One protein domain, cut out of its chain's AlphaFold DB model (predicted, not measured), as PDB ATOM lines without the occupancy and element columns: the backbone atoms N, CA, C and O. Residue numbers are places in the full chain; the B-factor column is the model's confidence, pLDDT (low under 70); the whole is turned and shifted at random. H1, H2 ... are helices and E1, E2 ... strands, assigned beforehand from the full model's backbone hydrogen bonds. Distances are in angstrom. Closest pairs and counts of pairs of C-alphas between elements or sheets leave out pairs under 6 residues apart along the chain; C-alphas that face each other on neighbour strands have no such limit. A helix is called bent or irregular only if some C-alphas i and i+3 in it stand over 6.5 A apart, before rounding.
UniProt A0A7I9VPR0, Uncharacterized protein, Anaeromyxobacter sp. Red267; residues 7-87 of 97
ATOM      1  N   ALA A   7      11.028  20.448  23.491       94.75
ATOM      2  CA  ALA A   7      10.379  20.948  24.702       94.75
ATOM      3  C   ALA A   7      11.030  20.371  25.969       94.75
ATOM      4  O   ALA A   7      11.228  21.080  26.958       94.75
ATOM      5  N   ALA A   8      11.420  19.096  25.922       96.19
ATOM      6  CA  ALA A   8      12.165  18.454  26.997       96.19
ATOM      7  C   ALA A   8      13.551  19.093  27.173       96.19
ATOM      8  O   ALA A   8      13.948  19.399  28.297       96.19
ATOM      9  N   LEU A   9      14.269  19.346  26.073       95.19
ATOM     10  CA  LEU A   9      15.571  20.018  26.111       95.19
ATOM     11  C   LEU A   9      15.484  21.425  26.704       95.19
ATOM     12  O   LEU A   9      16.319  21.777  27.538       95.19
ATOM     13  N   GLU A  10      14.482  22.208  26.303       96.31
ATOM     14  CA  GLU A  10      14.287  23.559  26.827       96.31
ATOM     15  C   GLU A  10      14.059  23.532  28.336       96.31
ATOM     16  O   GLU A  10      14.783  24.190  29.081       96.31
ATOM     17  N   ARG A  11      13.147  22.674  28.802       96.56
ATOM     18  CA  ARG A  11      12.883  22.502  30.232       96.56
ATOM     19  C   ARG A  11      14.142  22.118  31.011       96.56
ATOM     20  O   ARG A  11      14.406  22.675  32.070       96.56
ATOM     21  N   LEU A  12      14.952  21.191  30.494       97.25
ATOM     22  CA  LEU A  12      16.204  20.785  31.144       97.25
ATOM     23  C   LEU A  12      17.224  21.939  31.234       97.25
ATOM     24  O   LEU A  12      18.019  21.979  32.178       97.25
ATOM     25  N   VAL A  13      17.217  22.874  30.278       97.44
ATOM     26  CA  VAL A  13      18.026  24.104  30.330       97.44
ATOM     27  C   VAL A  13      17.460  25.088  31.353       97.44
ATOM     28  O   VAL A  13      18.222  25.597  32.177       97.44
ATOM     29  N   GLU A  14      16.149  25.332  31.340       97.19
ATOM     30  CA  GLU A  14      15.462  26.211  32.300       97.19
ATOM     31  C   GLU A  14      15.664  25.740  33.746       97.19
ATOM     32  O   GLU A  14      15.960  26.535  34.637       97.19
ATOM     33  N   ASP A  15      15.611  24.426  33.966       96.50
ATOM     34  CA  ASP A  15      15.840  23.797  35.267       96.50
ATOM     35  C   ASP A  15      17.325  23.746  35.677       96.50
ATOM     36  O   ASP A  15      17.664  23.276  36.774       96.50
ATOM     37  N   GLY A  16      18.221  24.235  34.815       96.88
ATOM     38  CA  GLY A  16      19.659  24.329  35.054       96.88
ATOM     39  C   GLY A  16      20.374  22.980  35.071       96.88
ATOM     40  O   GLY A  16      21.446  22.869  35.669       96.88
ATOM     41  N   LEU A  17      19.786  21.947  34.461       97.44
ATOM     42  CA  LEU A  17      20.405  20.627  34.313       97.44
ATOM     43  C   LEU A  17      21.325  20.594  33.092       97.44
ATOM     44  O   LEU A  17      22.395  19.984  33.151       97.44
ATOM     45  N   LEU A  18      20.957  21.328  32.043       97.19
ATOM     46  CA  LEU A  18      21.764  21.555  30.852       97.19
ATOM     47  C   LEU A  18      22.246  23.004  30.762       97.19
ATOM     48  O   LEU A  18      21.647  23.928  31.306       97.19
ATOM     49  N   GLN A  19      23.337  23.202  30.031       96.62
ATOM     50  CA  GLN A  19      23.895  24.507  29.706       96.62
ATOM     51  C   GLN A  19      24.041  24.651  28.192       96.62
ATOM     52  O   GLN A  19      24.530  23.748  27.506       96.62
ATOM     53  N   ARG A  20      23.659  25.818  27.666       93.75
ATOM     54  CA  ARG A  20      23.914  26.179  26.268       93.75
ATOM     55  C   ARG A  20      25.383  26.560  26.109       93.75
ATOM     56  O   ARG A  20      25.807  27.624  26.551       93.75
ATOM     57  N   GLY A  21      26.165  25.671  25.503       85.12
ATOM     58  CA  GLY A  21      27.533  25.960  25.093       85.12
ATOM     59  C   GLY A  21      27.595  26.618  23.706       85.12
ATOM     60  O   GLY A  21      26.612  26.616  22.970       85.12
ATOM     61  N   PRO A  22      28.775  27.110  23.285       79.50
ATOM     62  CA  PRO A  22      28.948  27.818  22.011       79.50
ATOM     63  C   PRO A  22      28.738  26.949  20.758       79.50
ATOM     64  O   PRO A  22      28.665  27.477  19.656       79.50
ATOM     65  N   ARG A  23      28.697  25.617  20.899       82.81
ATOM     66  CA  ARG A  23      28.531  24.671  19.776       82.81
ATOM     67  C   ARG A  23      27.515  23.560  20.023       82.81
ATOM     68  O   ARG A  23      27.123  22.895  19.074       82.81
ATOM     69  N   ARG A  24      27.158  23.300  21.282       90.12
ATOM     70  CA  ARG A  24      26.235  22.230  21.679       90.12
ATOM     71  C   ARG A  24      25.734  22.444  23.101       90.12
ATOM     72  O   ARG A  24      26.364  23.175  23.871       90.12
ATOM     73  N   LEU A  25      24.647  21.762  23.442       93.88
ATOM     74  CA  LEU A  25      24.229  21.584  24.827       93.88
ATOM     75  C   LEU A  25      25.256  20.742  25.581       93.88
ATOM     76  O   LEU A  25      25.903  19.866  25.003       93.88
ATOM     77  N   ARG A  26      25.415  21.054  26.862       95.06
ATOM     78  CA  ARG A  26      26.293  20.333  27.775       95.06
ATOM     79  C   ARG A  26      25.608  20.064  29.094       95.06
ATOM     80  O   ARG A  26      24.736  20.833  29.501       95.06
ATOM     81  N   THR A  27      26.036  19.014  29.776       96.25
ATOM     82  CA  THR A  27      25.590  18.759  31.141       96.25
ATOM     83  C   THR A  27      26.125  19.826  32.093       96.25
ATOM     84  O   THR A  27      27.266  20.281  31.987       96.25
ATOM     85  N   SER A  28      25.288  20.266  33.029       97.00
ATOM     86  CA  SER A  28      25.722  21.177  34.091       97.00
ATOM     87  C   SER A  28      26.493  20.427  35.189       97.00
ATOM     88  O   SER A  28      26.240  19.241  35.423       97.00
ATOM     89  N   PRO A  29      27.340  21.114  35.981       96.50
ATOM     90  CA  PRO A  29      27.948  20.518  37.174       96.50
ATOM     91  C   PRO A  29      26.916  19.984  38.182       96.50
ATOM     92  O   PRO A  29      27.144  18.977  38.853       96.50
ATOM     93  N   ARG A  30      25.750  20.641  38.274       95.94
ATOM     94  CA  ARG A  30      24.640  20.209  39.134       95.94
ATOM     95  C   ARG A  30      24.094  18.857  38.687       95.94
ATOM     96  O   ARG A  30      23.862  17.987  39.526       95.94
ATOM     97  N   TRP A  31      23.894  18.698  37.383       97.75
ATOM     98  CA  TRP A  31      23.446  17.444  36.799       97.75
ATOM     99  C   TRP A  31      24.484  16.337  36.985       97.75
ATOM    100  O   TRP A  31      24.145  15.274  37.494       97.75
ATOM    101  N   GLN A  32      25.759  16.612  36.702       96.62
ATOM    102  CA  GLN A  32      26.851  15.649  36.891       96.62
ATOM    103  C   GLN A  32      26.920  15.127  38.335       96.62
ATOM    104  O   GLN A  32      27.077  13.928  38.564       96.62
ATOM    105  N   ALA A  33      26.735  16.005  39.328       97.50
ATOM    106  CA  ALA A  33      26.678  15.598  40.729       97.50
ATOM    107  C   ALA A  33      25.455  14.717  41.047       97.50
ATOM    108  O   ALA A  33      25.572  13.781  41.838       97.50
ATOM    109  N   ALA A  34      24.286  15.006  40.464       97.69
ATOM    110  CA  ALA A  34      23.087  14.179  40.624       97.69
ATOM    111  C   ALA A  34      23.266  12.798  39.974       97.69
ATOM    112  O   ALA A  34      23.032  11.780  40.624       97.69
ATOM    113  N   MET A  35      23.793  12.764  38.750       96.56
ATOM    114  CA  MET A  35      24.132  11.542  38.027       96.56
ATOM    115  C   MET A  35      25.108  10.663  38.821       96.56
ATOM    116  O   MET A  35      24.878   9.466  38.968       96.56
ATOM    117  N   ALA A  36      26.171  11.242  39.389       96.25
ATOM    118  CA  ALA A  36      27.144  10.494  40.183       96.25
ATOM    119  C   ALA A  36      26.512   9.844  41.429       96.25
ATOM    120  O   ALA A  36      26.816   8.693  41.750       96.25
ATOM    121  N   ARG A  37      25.603  10.552  42.119       97.25
ATOM    122  CA  ARG A  37      24.865   9.990  43.264       97.25
ATOM    123  C   ARG A  37      23.929   8.865  42.834       97.25
ATOM    124  O   ARG A  37      23.936   7.811  43.470       97.25
ATOM    125  N   ALA A  38      23.178   9.068  41.753       96.56
ATOM    126  CA  ALA A  38      22.272   8.068  41.201       96.56
ATOM    127  C   ALA A  38      23.026   6.798  40.772       96.56
ATOM    128  O   ALA A  38      22.658   5.694  41.171       96.56
ATOM    129  N   ALA A  39      24.133   6.950  40.044       95.19
ATOM    130  CA  ALA A  39      24.985   5.841  39.627       95.19
ATOM    131  C   ALA A  39      25.550   5.064  40.828       95.19
ATOM    132  O   ALA A  39      25.485   3.836  40.850       95.19
ATOM    133  N   LEU A  40      26.040   5.760  41.861       95.50
ATOM    134  CA  LEU A  40      26.540   5.119  43.082       95.50
ATOM    135  C   LEU A  40      25.438   4.350  43.827       95.50
ATOM    136  O   LEU A  40      25.683   3.249  44.326       95.50
ATOM    137  N   ALA A  41      24.231   4.912  43.918       95.12
ATOM    138  CA  ALA A  41      23.092   4.248  44.547       95.12
ATOM    139  C   ALA A  41      22.691   2.975  43.782       95.12
ATOM    140  O   ALA A  41      22.534   1.915  44.390       95.12
ATOM    141  N   LEU A  42      22.615   3.053  42.451       95.00
ATOM    142  CA  LEU A  42      22.308   1.919  41.578       95.00
ATOM    143  C   LEU A  42      23.376   0.823  41.648       95.00
ATOM    144  O   LEU A  42      23.040  -0.355  41.755       95.00
ATOM    145  N   GLN A  43      24.656   1.201  41.671       94.06
ATOM    146  CA  GLN A  43      25.758   0.255  41.837       94.06
ATOM    147  C   GLN A  43      25.643  -0.512  43.160       94.06
ATOM    148  O   GLN A  43      25.800  -1.732  43.184       94.06
ATOM    149  N   ARG A  44      25.333   0.183  44.262       94.81
ATOM    150  CA  ARG A  44      25.126  -0.447  45.578       94.81
ATOM    151  C   ARG A  44      23.913  -1.376  45.607       94.81
ATOM    152  O   ARG A  44      23.921  -2.340  46.363       94.81
ATOM    153  N   ALA A  45      22.904  -1.101  44.786       93.75
ATOM    154  CA  ALA A  45      21.717  -1.937  44.634       93.75
ATOM    155  C   ALA A  45      21.915  -3.129  43.675       93.75
ATOM    156  O   ALA A  45      20.990  -3.915  43.494       93.75
ATOM    157  N   GLY A  46      23.092  -3.276  43.052       92.25
ATOM    158  CA  GLY A  46      23.357  -4.343  42.081       92.25
ATOM    159  C   GLY A  46      22.629  -4.160  40.746       92.25
ATOM    160  O   GLY A  46      22.409  -5.136  40.030       92.25
ATOM    161  N   ALA A  47      22.232  -2.928  40.410       89.62
ATOM    162  CA  ALA A  47      21.542  -2.645  39.159       89.62
ATOM    163  C   ALA A  47      22.478  -2.800  37.940       89.62
ATOM    164  O   ALA A  47      23.688  -2.569  38.050       89.62
ATOM    165  N   PRO A  48      21.943  -3.149  36.754       82.88
ATOM    166  CA  PRO A  48      22.730  -3.224  35.527       82.88
ATOM    167  C   PRO A  48      23.358  -1.867  35.177       82.88
ATOM    168  O   PRO A  48      22.676  -0.850  35.132       82.88
ATOM    169  N   TRP A  49      24.658  -1.854  34.883       77.75
ATOM    170  CA  TRP A  49      25.424  -0.630  34.598       77.75
ATOM    171  C   TRP A  49      25.473  -0.259  33.108       77.75
ATOM    172  O   TRP A  49      25.962   0.810  32.757       77.75
ATOM    173  N   ALA A  50      24.999  -1.145  32.227       84.12
ATOM    174  CA  ALA A  50      25.126  -0.984  30.778       84.12
ATOM    175  C   ALA A  50      24.119   0.011  30.175       84.12
ATOM    176  O   ALA A  50      24.324   0.466  29.051       84.12
ATOM    177  N   ASP A  51      23.046   0.350  30.896       89.62
ATOM    178  CA  ASP A  51      22.025   1.278  30.413       89.62
ATOM    179  C   ASP A  51      22.112   2.623  31.142       89.62
ATOM    180  O   ASP A  51      21.702   2.754  32.296       89.62
ATOM    181  N   LEU A  52      22.621   3.641  30.438       90.94
ATOM    182  CA  LEU A  52      22.709   5.019  30.930       90.94
ATOM    183  C   LEU A  52      21.340   5.618  31.276       90.94
ATOM    184  O   LEU A  52      21.279   6.549  32.077       90.94
ATOM    185  N   ARG A  53      20.236   5.086  30.742       95.06
ATOM    186  CA  ARG A  53      18.891   5.558  31.095       95.06
ATOM    187  C   ARG A  53      18.568   5.344  32.565       95.06
ATOM    188  O   ARG A  53      17.839   6.150  33.129       95.06
ATOM    189  N   LEU A  54      19.111   4.302  33.196       94.44
ATOM    190  CA  LEU A  54      18.837   3.999  34.601       94.44
ATOM    191  C   LEU A  54      19.337   5.103  35.549       94.44
ATOM    192  O   LEU A  54      18.516   5.643  36.295       94.44
ATOM    193  N   PRO A  55      20.625   5.500  35.535       95.88
ATOM    194  CA  PRO A  55      21.085   6.600  36.378       95.88
ATOM    195  C   PRO A  55      20.476   7.952  35.975       95.88
ATOM    196  O   PRO A  55      20.206   8.760  36.864       95.88
ATOM    197  N   ILE A  56      20.168   8.181  34.690       97.12
ATOM    198  CA  ILE A  56      19.439   9.383  34.243       97.12
ATOM    199  C   ILE A  56      18.050   9.441  34.886       97.12
ATOM    200  O   ILE A  56      17.701  10.436  35.520       97.12
ATOM    201  N   ALA A  57      17.260   8.375  34.752       96.81
ATOM    202  CA  ALA A  57      15.910   8.302  35.295       96.81
ATOM    203  C   ALA A  57      15.920   8.443  36.820       96.81
ATOM    204  O   ALA A  57      15.153   9.234  37.363       96.81
ATOM    205  N   ALA A  58      16.838   7.759  37.511       96.25
ATOM    206  CA  ALA A  58      16.976   7.867  38.960       96.25
ATOM    207  C   ALA A  58      17.291   9.308  39.413       96.25
ATOM    208  O   ALA A  58      16.662   9.810  40.344       96.25
ATOM    209  N   ALA A  59      18.204  10.004  38.725       97.56
ATOM    210  CA  ALA A  59      18.521  11.399  39.028       97.56
ATOM    211  C   ALA A  59      17.345  12.354  38.740       97.56
ATOM    212  O   ALA A  59      17.112  13.299  39.498       97.56
ATOM    213  N   LEU A  60      16.582  12.116  37.667       97.75
ATOM    214  CA  LEU A  60      15.404  12.920  37.327       97.75
ATOM    215  C   LEU A  60      14.248  12.701  38.312       97.75
ATOM    216  O   LEU A  60      13.616  13.675  38.708       97.75
ATOM    217  N   VAL A  61      14.005  11.468  38.765       96.88
ATOM    218  CA  VAL A  61      12.979  11.166  39.781       96.88
ATOM    219  C   VAL A  61      13.304  11.841  41.118       96.88
ATOM    220  O   VAL A  61      12.409  12.398  41.750       96.88
ATOM    221  N   GLU A  62      14.579  11.877  41.527       95.50
ATOM    222  CA  GLU A  62      15.016  12.646  42.709       95.50
ATOM    223  C   GLU A  62      14.745  14.151  42.530       95.50
ATOM    224  O   GLU A  62      14.345  14.839  43.471       95.50
ATOM    225  N   ARG A  63      14.951  14.678  41.317       95.62
ATOM    226  CA  ARG A  63      14.785  16.107  41.014       95.62
ATOM    227  C   ARG A  63      13.323  16.542  40.906       95.62
ATOM    228  O   ARG A  63      13.016  17.669  41.309       95.62
ATOM    229  N   TYR A  64      12.467  15.694  40.342       95.19
ATOM    230  CA  TYR A  64      11.054  15.955  40.074       95.19
ATOM    231  C   TYR A  64      10.173  14.932  40.806       95.19
ATOM    232  O   TYR A  64       9.598  14.042  40.172       95.19
ATOM    233  N   PRO A  65      10.045  15.040  42.140       92.75
ATOM    234  CA  PRO A  65       9.192  14.132  42.893       92.75
ATOM    235  C   PRO A  65       7.740  14.266  42.414       92.75
ATOM    236  O   PRO A  65       7.190  15.365  42.387       92.75
ATOM    237  N   GLY A  66       7.128  13.143  42.029       92.12
ATOM    238  CA  GLY A  66       5.745  13.100  41.545       92.12
ATOM    239  C   GLY A  66       5.559  13.449  40.065       92.12
ATOM    240  O   GLY A  66       4.427  13.651  39.637       92.12
ATOM    241  N   LEU A  67       6.637  13.536  39.278       95.00
ATOM    242  CA  LEU A  67       6.506  13.609  37.826       95.00
ATOM    243  C   LEU A  67       5.986  12.274  37.281       95.00
ATOM    244  O   LEU A  67       6.583  11.232  37.535       95.00
ATOM    245  N   GLU A  68       4.898  12.326  36.517       96.31
ATOM    246  CA  GLU A  68       4.316  11.157  35.851       96.31
ATOM    247  C   GLU A  68       5.293  10.529  34.846       96.31
ATOM    248  O   GLU A  68       6.016  11.240  34.139       96.31
ATOM    249  N   ASP A  69       5.247   9.203  34.701       94.62
ATOM    250  CA  ASP A  69       6.135   8.440  33.809       94.62
ATOM    251  C   ASP A  69       6.104   8.956  32.360       94.62
ATOM    252  O   ASP A  69       7.140   9.063  31.699       94.62
ATOM    253  N   ALA A  70       4.918   9.350  31.879       94.31
ATOM    254  CA  ALA A  70       4.726   9.904  30.539       94.31
ATOM    255  C   ALA A  70       5.481  11.229  30.319       94.31
ATOM    256  O   ALA A  70       5.900  11.521  29.201       94.31
ATOM    257  N   ALA A  71       5.674  12.020  31.378       94.81
ATOM    258  CA  ALA A  71       6.439  13.262  31.336       94.81
ATOM    259  C   ALA A  71       7.927  13.045  31.656       94.81
ATOM    260  O   ALA A  71       8.768  13.840  31.237       94.81
ATOM    261  N   LEU A  72       8.267  11.973  32.375       96.19
ATOM    262  CA  LEU A  72       9.644  11.599  32.689       96.19
ATOM    263  C   LEU A  72      10.384  11.036  31.466       96.19
ATOM    264  O   LEU A  72      11.521  11.428  31.206       96.19
ATOM    265  N   ALA A  73       9.742  10.149  30.704       95.88
ATOM    266  CA  ALA A  73      10.336   9.490  29.539       95.88
ATOM    267  C   ALA A  73      11.003  10.456  28.529       95.88
ATOM    268  O   ALA A  73      12.175  10.244  28.202       95.88
ATOM    269  N   PRO A  74      10.351  11.543  28.065       96.69
ATOM    270  CA  PRO A  74      10.988  12.477  27.134       96.69
ATOM    271  C   PRO A  74      12.183  13.225  27.746       96.69
ATOM    272  O   PRO A  74      13.146  13.507  27.033       96.69
ATOM    273  N   LEU A  75      12.189  13.491  29.059       97.69
ATOM    274  CA  LEU A  75      13.349  14.083  29.742       97.69
ATOM    275  C   LEU A  75      14.533  13.110  29.791       97.69
ATOM    276  O   LEU A  75      15.676  13.529  29.597       97.69
ATOM    277  N   VAL A  76      14.266  11.820  30.023       97.50
ATOM    278  CA  VAL A  76      15.296  10.772  30.021       97.50
ATOM    279  C   VAL A  76      15.950  10.671  28.646       97.50
ATOM    280  O   VAL A  76      17.175  10.717  28.555       97.50
ATOM    281  N   GLU A  77      15.158  10.583  27.575       96.75
ATOM    282  CA  GLU A  77      15.694  10.472  26.211       96.75
ATOM    283  C   GLU A  77      16.439  11.745  25.780       96.75
ATOM    284  O   GLU A  77      17.515  11.659  25.181       96.75
ATOM    285  N   ALA A  78      15.925  12.928  26.132       96.62
ATOM    286  CA  ALA A  78      16.593  14.191  25.833       96.62
ATOM    287  C   ALA A  78      17.955  14.303  26.536       96.62
ATOM    288  O   ALA A  78      18.954  14.668  25.912       96.62
ATOM    289  N   MET A  79      18.019  13.937  27.818       96.94
ATOM    290  CA  MET A  79      19.271  13.927  28.569       96.94
ATOM    291  C   MET A  79      20.248  12.869  28.043       96.94
ATOM    292  O   MET A  79      21.437  13.148  27.905       96.94
ATOM    293  N   LEU A  80      19.753  11.678  27.687       95.75
ATOM    294  CA  LEU A  80      20.565  10.602  27.117       95.75
ATOM    295  C   LEU A  80      21.282  11.053  25.841       95.75
ATOM    296  O   LEU A  80      22.471  10.783  25.682       95.75
ATOM    297  N   ALA A  81      20.583  11.762  24.950       93.88
ATOM    298  CA  ALA A  81      21.178  12.290  23.727       93.88
ATOM    299  C   ALA A  81      22.337  13.261  24.020       93.88
ATOM    300  O   ALA A  81      23.371  13.217  23.348       93.88
ATOM    301  N   VAL A  82      22.198  14.106  25.048       94.31
ATOM    302  CA  VAL A  82      23.266  15.027  25.461       94.31
ATOM    303  C   VAL A  82      24.443  14.263  26.063       94.31
ATOM    304  O   VAL A  82      25.563  14.449  25.593       94.31
ATOM    305  N   GLU A  83      24.206  13.369  27.024       93.06
ATOM    306  CA  GLU A  83      25.245  12.542  27.661       93.06
ATOM    307  C   GLU A  83      26.054  11.742  26.628       93.06
ATOM    308  O   GLU A  83      27.285  11.765  26.624       93.06
ATOM    309  N   GLN A  84      25.378  11.106  25.666       91.31
ATOM    310  CA  GLN A  84      26.040  10.372  24.583       91.31
ATOM    311  C   GLN A  84      26.900  11.275  23.690       91.31
ATOM    312  O   GLN A  84      27.942  10.839  23.209       91.31
ATOM    313  N   SER A  85      26.496  12.532  23.484       89.69
ATOM    314  CA  SER A  85      27.287  13.511  22.724       89.69
ATOM    315  C   SER A  85      28.524  14.021  23.480       89.69
ATOM    316  O   SER A  85      29.432  14.608  22.880       89.69
ATOM    317  N   GLU A  86      28.554  13.848  24.804       87.38
ATOM    318  CA  GLU A  86      29.680  14.226  25.657       87.38
ATOM    319  C   GLU A  86      30.684  13.095  25.843       87.38
ATOM    320  O   GLU A  86      31.874  13.373  26.028       87.38
ATOM    321  N   LEU A  87      30.235  11.843  25.737       81.31
ATOM    322  CA  LEU A  87      31.127  10.696  25.736       81.31
ATOM    323  C   LEU A  87      32.044  10.750  24.504       81.31
ATOM    324  O   LEU A  87      31.573  10.938  23.378       81.31
TER     325      LEU A  87
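This is residues 7 to 87 of the 97 residues of an uncharacterized protein of Anaeromyxobacter sp. Red267 (UniProt A0A7I9VPR0). The longest helix, H4, crosses the middle of the model, with H1 and a small hairpin of the strands E1 and E2 on one side of it and H3 on the other. H2 runs from the hairpin along the longest axis and packs on H3 at a steep tilt, so that H3 sits between H2 and H4, while residues 45 to 52 fold back from the far end of H2 to H3. The printed part has 81 residues with four named helices and two named strands, in the order H1, E1, E2, H2, H3, H4; the sheet E1 - E2 is antiparallel, and the class is mostly helix. The whole is compact, with a radius of gyration of the C-alphas of 12.2 A, and the C-alphas span 38 by 28 by 18 A.

Find C-alpha 7 at (10.379, 20.948, 24.702); from there H1 runs through residues 7 to 14, 10.5 A from first to last C-alpha. Next come E1, residues 18 to 20, 6.9 A, and E2, residues 25 to 27, 7.0 A. H2, residues 29 to 44, starts at C-alpha 29, at (27.948, 20.518, 37.174), and is 22.8 A long. H3, residues 53 to 63, covers 15.1 A. H4, residues 69 to 86, covers 25.6 A and ends at C-alpha 86, at (29.680, 14.226, 25.657). H4 is neither bent nor irregular, but only just: C-alphas 71 and 74 are 6.2 A apart.

Begin at H1, which touches residues 74 to 79 of H4; the closest C-alphas, of Ala 8 and Leu 75, are 5.3 A apart. Their lines are only just about perpendicular, at 70.2 degrees. E1 and E2 form a hairpin, antiparallel at 144 degrees; look for N 19 and O 26, 2.8 A apart, and N 26 and O 19, 2.9 A apart, both within hydrogen-bond range. The closest C-alphas of E2 and H4, of Arg 26 and Val 82, are 6.5 A apart. H2 touches H3 at a steep tilt of 64 degrees, opposite ways, closest at the C-alphas of Ala 39 and Pro 55, 5.1 A. H3 touches residues 72 to 80 of H4 at a steep tilt of 61 degrees, opposite ways, closest at the C-alphas of Ala 57 and Val 76, 5.9 A. The helix packing is mostly crossed, with no shallow tilt among these three touching pairs. H2 is apart from both H1 and H4. Every O i to N i+4 pair is within hydrogen-bond range in H1, H2 and H3, and 12 of 14 are in H4.

The two C-alphas farthest apart are those of Pro 22 and Gly 46, 38.3 A. The printed part, residues 7 to 87, has no cut. No link is long; that from H2 to H3, with 8 residues, is short, and the others are tight. The mean pLDDT of the printed part is 94.1, and no printed residue is under 70.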